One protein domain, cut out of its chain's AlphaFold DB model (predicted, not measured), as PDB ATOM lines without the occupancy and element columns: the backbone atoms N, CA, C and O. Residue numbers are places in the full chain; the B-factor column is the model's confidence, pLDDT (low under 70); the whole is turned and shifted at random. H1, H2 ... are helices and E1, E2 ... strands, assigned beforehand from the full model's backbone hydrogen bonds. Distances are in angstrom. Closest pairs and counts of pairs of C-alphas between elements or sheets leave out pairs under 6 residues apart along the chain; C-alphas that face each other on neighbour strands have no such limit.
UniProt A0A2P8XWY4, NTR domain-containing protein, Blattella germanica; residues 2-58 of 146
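Overview. This is residues 2 to 58 of the 146 residues of the protein "NTR domain-containing protein" of Blattella germanica (UniProt A0A2P8XWY4). Little regular structure is present: the hairpin E2 and E3 with the short helix H1 packed on it makes one end, the strand pair E1 and E4 the other, and a long loop, residues 10 to 32, leads from H1 to E1. The printed part has 57 residues, with one named helix and four named strands in the order H1, E1, E2, E3, E4; both two-stranded sheets are antiparallel, and the class is mixed, with only 19 residues in named elements. The whole is compact, radius of gyration of the C-alphas 11.6 A, spanning 28 by 27 by 18 A.

Arrangement. E2, residues 38 to 40, and E3, residues 43 to 45, form a hairpin, antiparallel at 139 degrees, with N 45 and O 38 2.8 A apart. The closest C-alphas of H1, residues 3 to 9, and E3 are those of Val 8 and Lys 43, 6.3 A. In H1 every O i to N i+4 pair is within hydrogen-bond range. E1, residues 33 to 35, runs on into E2 at 56 degrees across a break of 2 residues. E1 and E4, residues 52 to 54, are antiparallel at 167 degrees, with N 34 and O 53 2.9 A apart. H1 and E4 are apart.

Along the chain. H1 measures 9.9 A from C-alpha 3 at (7.823, 29.899, -47.055); E4 measures 7.2 A, ending at C-alpha 54 (30.028, 26.008, -36.077).

Size, cuts and confidence. The C-alphas of Ala 41 and Asn 56 are the farthest apart, 31.8 A. The printed part has no cut, H1 to E1 is the long link, and no printed residue is under 70 in pLDDT.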
ATOM      1  N   THR A   2       9.626  30.143 -42.502       87.06
ATOM      2  CA  THR A   2       8.515  30.614 -43.346       87.06
ATOM      3  C   THR A   2       8.751  30.250 -44.810       87.06
ATOM      4  O   THR A   2       9.898  30.056 -45.215       87.06
ATOM      5  N   GLU A   3       7.693  30.203 -45.622       91.31
ATOM      6  CA  GLU A   3       7.823  29.899 -47.055       91.31
ATOM      7  C   GLU A   3       8.681  30.938 -47.787       91.31
ATOM      8  O   GLU A   3       9.594  30.594 -48.533       91.31
ATOM      9  N   LYS A   4       8.502  32.223 -47.453       91.12
ATOM     10  CA  LYS A   4       9.348  33.318 -47.949       91.12
ATOM     11  C   LYS A   4      10.839  33.058 -47.706       91.12
ATOM     12  O   LYS A   4      11.659  33.309 -48.585       91.12
ATOM     13  N   ALA A   5      11.200  32.546 -46.527       91.69
ATOM     14  CA  ALA A   5      12.583  32.191 -46.226       91.69
ATOM     15  C   ALA A   5      13.062  31.001 -47.066       91.69
ATOM     16  O   ALA A   5      14.172  31.055 -47.588       91.69
ATOM     17  N   ARG A   6      12.229  29.971 -47.263       93.50
ATOM     18  CA  ARG A   6      12.578  28.819 -48.112       93.50
ATOM     19  C   ARG A   6      12.875  29.239 -49.546       93.50
ATOM     20  O   ARG A   6      13.879  28.801 -50.096       93.50
ATOM     21  N   VAL A   7      12.042  30.099 -50.129       94.06
ATOM     22  CA  VAL A   7      12.229  30.595 -51.502       94.06
ATOM     23  C   VAL A   7      13.533  31.379 -51.633       94.06
ATOM     24  O   VAL A   7      14.329  31.096 -52.521       94.06
ATOM     25  N   VAL A   8      13.795  32.320 -50.725       94.50
ATOM     26  CA  VAL A   8      15.004  33.157 -50.794       94.50
ATOM     27  C   VAL A   8      16.278  32.332 -50.598       94.50
ATOM     28  O   VAL A   8      17.273  32.568 -51.284       94.50
ATOM     29  N   LEU A   9      16.252  31.329 -49.717       93.81
ATOM     30  CA  LEU A   9      17.410  30.466 -49.468       93.81
ATOM     31  C   LEU A   9      17.762  29.559 -50.657       93.81
ATOM     32  O   LEU A   9      18.925  29.190 -50.792       93.81
ATOM     33  N   LYS A  10      16.822  29.269 -51.571       94.38
ATOM     34  CA  LYS A  10      17.124  28.538 -52.820       94.38
ATOM     35  C   LYS A  10      18.108  29.278 -53.732       94.38
ATOM     36  O   LYS A  10      18.723  28.643 -54.577       94.38
ATOM     37  N   SER A  11      18.287  30.591 -53.557       91.94
ATOM     38  CA  SER A  11      19.303  31.356 -54.298       91.94
ATOM     39  C   SER A  11      20.746  30.994 -53.923       91.94
ATOM     40  O   SER A  11      21.667  31.396 -54.628       91.94
ATOM     41  N   GLY A  12      20.958  30.298 -52.798       92.62
ATOM     42  CA  GLY A  12      22.289  29.940 -52.304       92.62
ATOM     43  C   GLY A  12      23.120  31.125 -51.800       92.62
ATOM     44  O   GLY A  12      24.320  30.978 -51.595       92.62
ATOM     45  N   ARG A  13      22.517  32.309 -51.610       94.00
ATOM     46  CA  ARG A  13      23.228  33.529 -51.198       94.00
ATOM     47  C   ARG A  13      22.762  34.033 -49.838       94.00
ATOM     48  O   ARG A  13      21.568  34.217 -49.603       94.00
ATOM     49  N   LEU A  14      23.727  34.339 -48.975       95.06
ATOM     50  CA  LEU A  14      23.535  35.080 -47.731       95.06
ATOM     51  C   LEU A  14      24.279  36.410 -47.836       95.06
ATOM     52  O   LEU A  14      25.411  36.451 -48.307       95.06
ATOM     53  N   LEU A  15      23.638  37.497 -47.415       96.25
ATOM     54  CA  LEU A  15      24.229  38.831 -47.432       96.25
ATOM     55  C   LEU A  15      24.530  39.298 -46.013       96.25
ATOM     56  O   LEU A  15      23.714  39.134 -45.111       96.25
ATOM     57  N   THR A  16      25.671  39.942 -45.838       97.25
ATOM     58  CA  THR A  16      26.080  40.586 -44.590       97.25
ATOM     59  C   THR A  16      26.813  41.880 -44.924       97.25
ATOM     60  O   THR A  16      27.117  42.130 -46.094       97.25
ATOM     61  N   SER A  17      27.038  42.739 -43.933       96.62
ATOM     62  CA  SER A  17      27.847  43.939 -44.152       96.62
ATOM     63  C   SER A  17      29.310  43.565 -44.396       96.62
ATOM     64  O   SER A  17      29.797  42.575 -43.855       96.62
ATOM     65  N   ALA A  18      30.018  44.371 -45.185       95.56
ATOM     66  CA  ALA A  18      31.440  44.169 -45.455       95.56
ATOM     67  C   ALA A  18      32.326  44.458 -44.231       95.56
ATOM     68  O   ALA A  18      33.432  43.939 -44.134       95.56
ATOM     69  N   GLN A  19      31.851  45.291 -43.299       95.44
ATOM     70  CA  GLN A  19      32.623  45.730 -42.136       95.44
ATOM     71  C   GLN A  19      32.004  45.219 -40.837       95.44
ATOM     72  O   GLN A  19      30.786  45.286 -40.647       95.44
ATOM     73  N   SER A  20      32.848  44.772 -39.906       93.44
ATOM     74  CA  SER A  20      32.433  44.331 -38.567       93.44
ATOM     75  C   SER A  20      31.779  45.456 -37.754       93.44
ATOM     76  O   SER A  20      30.798  45.206 -37.056       93.44
ATOM     77  N   SER A  21      32.246  46.699 -37.920       95.44
ATOM     78  CA  SER A  21      31.658  47.919 -37.336       95.44
ATOM     79  C   SER A  21      30.194  48.136 -37.737       95.44
ATOM     80  O   SER A  21      29.425  48.738 -36.996       95.44
ATOM     81  N   MET A  22      29.787  47.594 -38.886       96.06
ATOM     82  CA  MET A  22      28.413  47.601 -39.389       96.06
ATOM     83  C   MET A  22      27.727  46.236 -39.212       96.06
ATOM     84  O   MET A  22      26.859  45.855 -40.002       96.06
ATOM     85  N   CYS A  23      28.146  45.468 -38.202       95.69
ATOM     86  CA  CYS A  23      27.649  44.129 -37.885       95.69
ATOM     87  C   CYS A  23      27.839  43.099 -39.015       95.69
ATOM     88  O   CYS A  23      27.049  42.158 -39.132       95.69
ATOM     89  N   GLY A  24      28.872  43.264 -39.843       96.81
ATOM     90  CA  GLY A  24      29.331  42.263 -40.802       96.81
ATOM     91  C   GLY A  24      29.926  41.032 -40.119       96.81
ATOM     92  O   GLY A  24      30.422  41.130 -38.996       96.81
ATOM     93  N   ILE A  25      29.885  39.878 -40.788       96.19
ATOM     94  CA  ILE A  25      30.525  38.644 -40.305       96.19
ATOM     95  C   ILE A  25      31.303  37.968 -41.426       96.19
ATOM     96  O   ILE A  25      30.877  38.004 -42.578       96.19
ATOM     97  N   ASN A  26      32.393  37.299 -41.059       95.00
ATOM     98  CA  ASN A  26      33.153  36.426 -41.944       95.00
ATOM     99  C   ASN A  26      32.921  34.975 -41.516       95.00
ATOM    100  O   ASN A  26      32.975  34.663 -40.327       95.00
ATOM    101  N   LEU A  27      32.635  34.104 -42.480       94.75
ATOM    102  CA  LEU A  27      32.470  32.668 -42.264       94.75
ATOM    103  C   LEU A  27      33.635  31.941 -42.925       94.75
ATOM    104  O   LEU A  27      34.086  32.353 -43.995       94.75
ATOM    105  N   ASN A  28      34.093  30.857 -42.309       95.44
ATOM    106  CA  ASN A  28      35.140  30.035 -42.896       95.44
ATOM    107  C   ASN A  28      34.549  29.151 -43.994       95.44
ATOM    108  O   ASN A  28      33.434  28.636 -43.867       95.44
ATOM    109  N   VAL A  29      35.309  28.978 -45.071       94.62
ATOM    110  CA  VAL A  29      34.974  28.012 -46.122       94.62
ATOM    111  C   VAL A  29      35.135  26.600 -45.550       94.62
ATOM    112  O   VAL A  29      35.923  26.392 -44.632       94.62
ATOM    113  N   GLU A  30      34.354  25.649 -46.065       95.25
ATOM    114  CA  GLU A  30      34.365  24.228 -45.664       95.25
ATOM    115  C   GLU A  30      33.903  23.928 -44.226       95.25
ATOM    116  O   GLU A  30      33.879  22.773 -43.809       95.25
ATOM    117  N   GLU A  31      33.433  24.930 -43.484       96.81
ATOM    118  CA  GLU A  31      32.846  24.739 -42.159       96.81
ATOM    119  C   GLU A  31      31.311  24.768 -42.234       96.81
ATOM    120  O   GLU A  31      30.696  25.586 -42.926       96.81
ATOM    121  N   THR A  32      30.657  23.868 -41.497       97.25
ATOM    122  CA  THR A  32      29.191  23.838 -41.423       97.25
ATOM    123  C   THR A  32      28.718  24.683 -40.255       97.25
ATOM    124  O   THR A  32      29.092  24.432 -39.113       97.25
ATOM    125  N   TYR A  33      27.815  25.627 -40.507       97.12
ATOM    126  CA  TYR A  33      27.281  26.518 -39.480       97.12
ATOM    127  C   TYR A  33      25.785  26.323 -39.269       97.12
ATOM    128  O   TYR A  33      25.027  26.048 -40.199       97.12
ATOM    129  N   LEU A  34      25.337  26.578 -38.041       96.88
ATOM    130  CA  LEU A  34      23.965  27.003 -37.810       96.88
ATOM    131  C   LEU A  34      23.928  28.523 -37.827       96.88
ATOM    132  O   LEU A  34      24.643  29.157 -37.056       96.88
ATOM    133  N   ILE A  35      23.086  29.090 -38.690       95.69
ATOM    134  CA  ILE A  35      22.980  30.535 -38.895       95.69
ATOM    135  C   ILE A  35      21.517  30.953 -38.777       95.69
ATOM    136  O   ILE A  35      20.628  30.331 -39.362       95.69
ATOM    137  N   THR A  36      21.265  32.033 -38.046       95.19
ATOM    138  CA  THR A  36      19.982  32.732 -38.042       95.19
ATOM    139  C   THR A  36      20.098  34.056 -38.786       95.19
ATOM    140  O   THR A  36      21.155  34.679 -38.862       95.19
ATOM    141  N   GLY A  37      18.993  34.480 -39.390       94.12
ATOM    142  CA  GLY A  37      18.964  35.673 -40.222       94.12
ATOM    143  C   GLY A  37      17.545  36.137 -40.492       94.12
ATOM    144  O   GLY A  37      16.568  35.542 -40.029       94.12
ATOM    145  N   ARG A  38      17.434  37.221 -41.255       93.75
ATOM    146  CA  ARG A  38      16.159  37.837 -41.625       93.75
ATOM    147  C   ARG A  38      16.038  37.916 -43.136       93.75
ATOM    148  O   ARG A  38      17.017  38.133 -43.842       93.75
ATOM    149  N   VAL A  39      14.813  37.786 -43.631       94.44
ATOM    150  CA  VAL A  39      14.517  38.083 -45.033       94.44
ATOM    151  C   VAL A  39      14.065  39.532 -45.134       94.44
ATOM    152  O   VAL A  39      12.980  39.873 -44.665       94.44
ATOM    153  N   TYR A  40      14.868  40.365 -45.787       91.31
ATOM    154  CA  TYR A  40      14.565  41.777 -46.013       91.31
ATOM    155  C   TYR A  40      14.729  42.118 -47.492       91.31
ATOM    156  O   TYR A  40      15.759  41.794 -48.084       91.31
ATOM    157  N   ALA A  41      13.719  42.764 -48.085       91.81
ATOM    158  CA  ALA A  41      13.686  43.118 -49.510       91.81
ATOM    159  C   ALA A  41      14.077  41.945 -50.439       91.81
ATOM    160  O   ALA A  41      14.962  42.065 -51.280       91.81
ATOM    161  N   GLY A  42      13.479  40.768 -50.208       92.19
ATOM    162  CA  GLY A  42      13.724  39.560 -51.009       92.19
ATOM    163  C   GLY A  42      15.101  38.909 -50.823       92.19
ATOM    164  O   GLY A  42      15.415  37.961 -51.529       92.19
ATOM    165  N   LYS A  43      15.923  39.386 -49.882       94.50
ATOM    166  CA  LYS A  43      17.296  38.909 -49.667       94.50
ATOM    167  C   LYS A  43      17.461  38.341 -48.258       94.50
ATOM    168  O   LYS A  43      16.973  38.934 -47.293       94.50
ATOM    169  N   ALA A  44      18.155  37.209 -48.139       95.75
ATOM    170  CA  ALA A  44      18.534  36.640 -46.851       95.75
ATOM    171  C   ALA A  44      19.724  37.429 -46.303       95.75
ATOM    172  O   ALA A  44      20.786  37.471 -46.923       95.75
ATOM    173  N   ARG A  45      19.523  38.088 -45.163       95.94
ATOM    174  CA  ARG A  45      20.540  38.875 -44.475       95.94
ATOM    175  C   ARG A  45      20.904  38.241 -43.141       95.94
ATOM    176  O   ARG A  45      20.019  37.849 -42.378       95.94
ATOM    177  N   ILE A  46      22.197  38.185 -42.876       96.69
ATOM    178  CA  ILE A  46      22.803  37.733 -41.625       96.69
ATOM    179  C   ILE A  46      23.652  38.879 -41.066       96.69
ATOM    180  O   ILE A  46      23.994  39.811 -41.794       96.69
ATOM    181  N   SER A  47      23.945  38.850 -39.770       96.25
ATOM    182  CA  SER A  47      24.688  39.917 -39.093       96.25
ATOM    183  C   SER A  47      25.367  39.393 -37.838       96.25
ATOM    184  O   SER A  47      24.952  38.366 -37.304       96.25
ATOM    185  N   LEU A  48      26.306  40.166 -37.300       95.56
ATOM    186  CA  LEU A  48      27.042  39.870 -36.070       95.56
ATOM    187  C   LEU A  48      26.127  39.622 -34.864       95.56
ATOM    188  O   LEU A  48      26.394  38.738 -34.061       95.56
ATOM    189  N   CYS A  49      25.014  40.349 -34.766       91.75
ATOM    190  CA  CYS A  49      24.034  40.186 -33.686       91.75
ATOM    191  C   CYS A  49      23.167  38.919 -33.824       91.75
ATOM    192  O   CYS A  49      22.371  38.615 -32.938       91.75
ATOM    193  N   GLY A  50      23.247  38.223 -34.961       92.94
ATOM    194  CA  GLY A  50      22.536  36.974 -35.202       92.94
ATOM    195  C   GLY A  50      23.263  35.786 -34.577       92.94
ATOM    196  O   GLY A  50      24.467  35.824 -34.328       92.94
ATOM    197  N   PHE A  51      22.537  34.691 -34.371       93.88
ATOM    198  CA  PHE A  51      23.145  33.449 -33.909       93.88
ATOM    199  C   PHE A  51      23.857  32.778 -35.084       93.88
ATOM    200  O   PHE A  51      23.212  32.373 -36.053       93.88
ATOM    201  N   HIS A  52      25.174  32.658 -34.991       94.94
ATOM    202  CA  HIS A  52      26.003  31.939 -35.947       94.94
ATOM    203  C   HIS A  52      27.042  31.139 -35.166       94.94
ATOM    204  O   HIS A  52      27.768  31.695 -34.346       94.94
ATOM    205  N   GLN A  53      27.081  29.825 -35.364       95.19
ATOM    206  CA  GLN A  53      28.037  28.975 -34.657       95.19
ATOM    207  C   GLN A  53      28.374  27.728 -35.480       95.19
ATOM    208  O   GLN A  53      27.461  27.162 -36.100       95.19
ATOM    209  N   PRO A  54      29.646  27.283 -35.487       96.81
ATOM    210  CA  PRO A  54      30.028  26.008 -36.077       96.81
ATOM    211  C   PRO A  54      29.181  24.859 -35.528       96.81
ATOM    212  O   PRO A  54      28.920  24.755 -34.325       96.81
ATOM    213  N   TRP A  55      28.728  23.978 -36.412       97.00
ATOM    214  CA  TRP A  55      27.800  22.900 -36.082       97.00
ATOM    215  C   TRP A  55      28.396  21.894 -35.088       97.00
ATOM    216  O   TRP A  55      27.674  21.314 -34.270       97.00
ATOM    217  N   ASN A  56      29.711  21.686 -35.134       96.06
ATOM    218  CA  ASN A  56      30.457  20.844 -34.195       96.06
ATOM    219  C   ASN A  56      30.512  21.433 -32.769       96.06
ATOM    220  O   ASN A  56      30.576  20.667 -31.812       96.06
ATOM    221  N   GLN A  57      30.399  22.755 -32.610       94.75
ATOM    222  CA  GLN A  57      30.434  23.442 -31.313       94.75
ATOM    223  C   GLN A  57      29.061  23.553 -30.636       94.75
ATOM    224  O   GLN A  57      28.973  23.902 -29.458       94.75
ATOM    225  N   LEU A  58      27.975  23.260 -31.355       94.56
ATOM    226  CA  LEU A  58      26.630  23.273 -30.787       94.56
ATOM    227  C   LEU A  58      26.424  22.120 -29.810       94.56
ATOM    228  O   LEU A  58      26.719  20.957 -30.109       94.56
TER     229      LEU A  58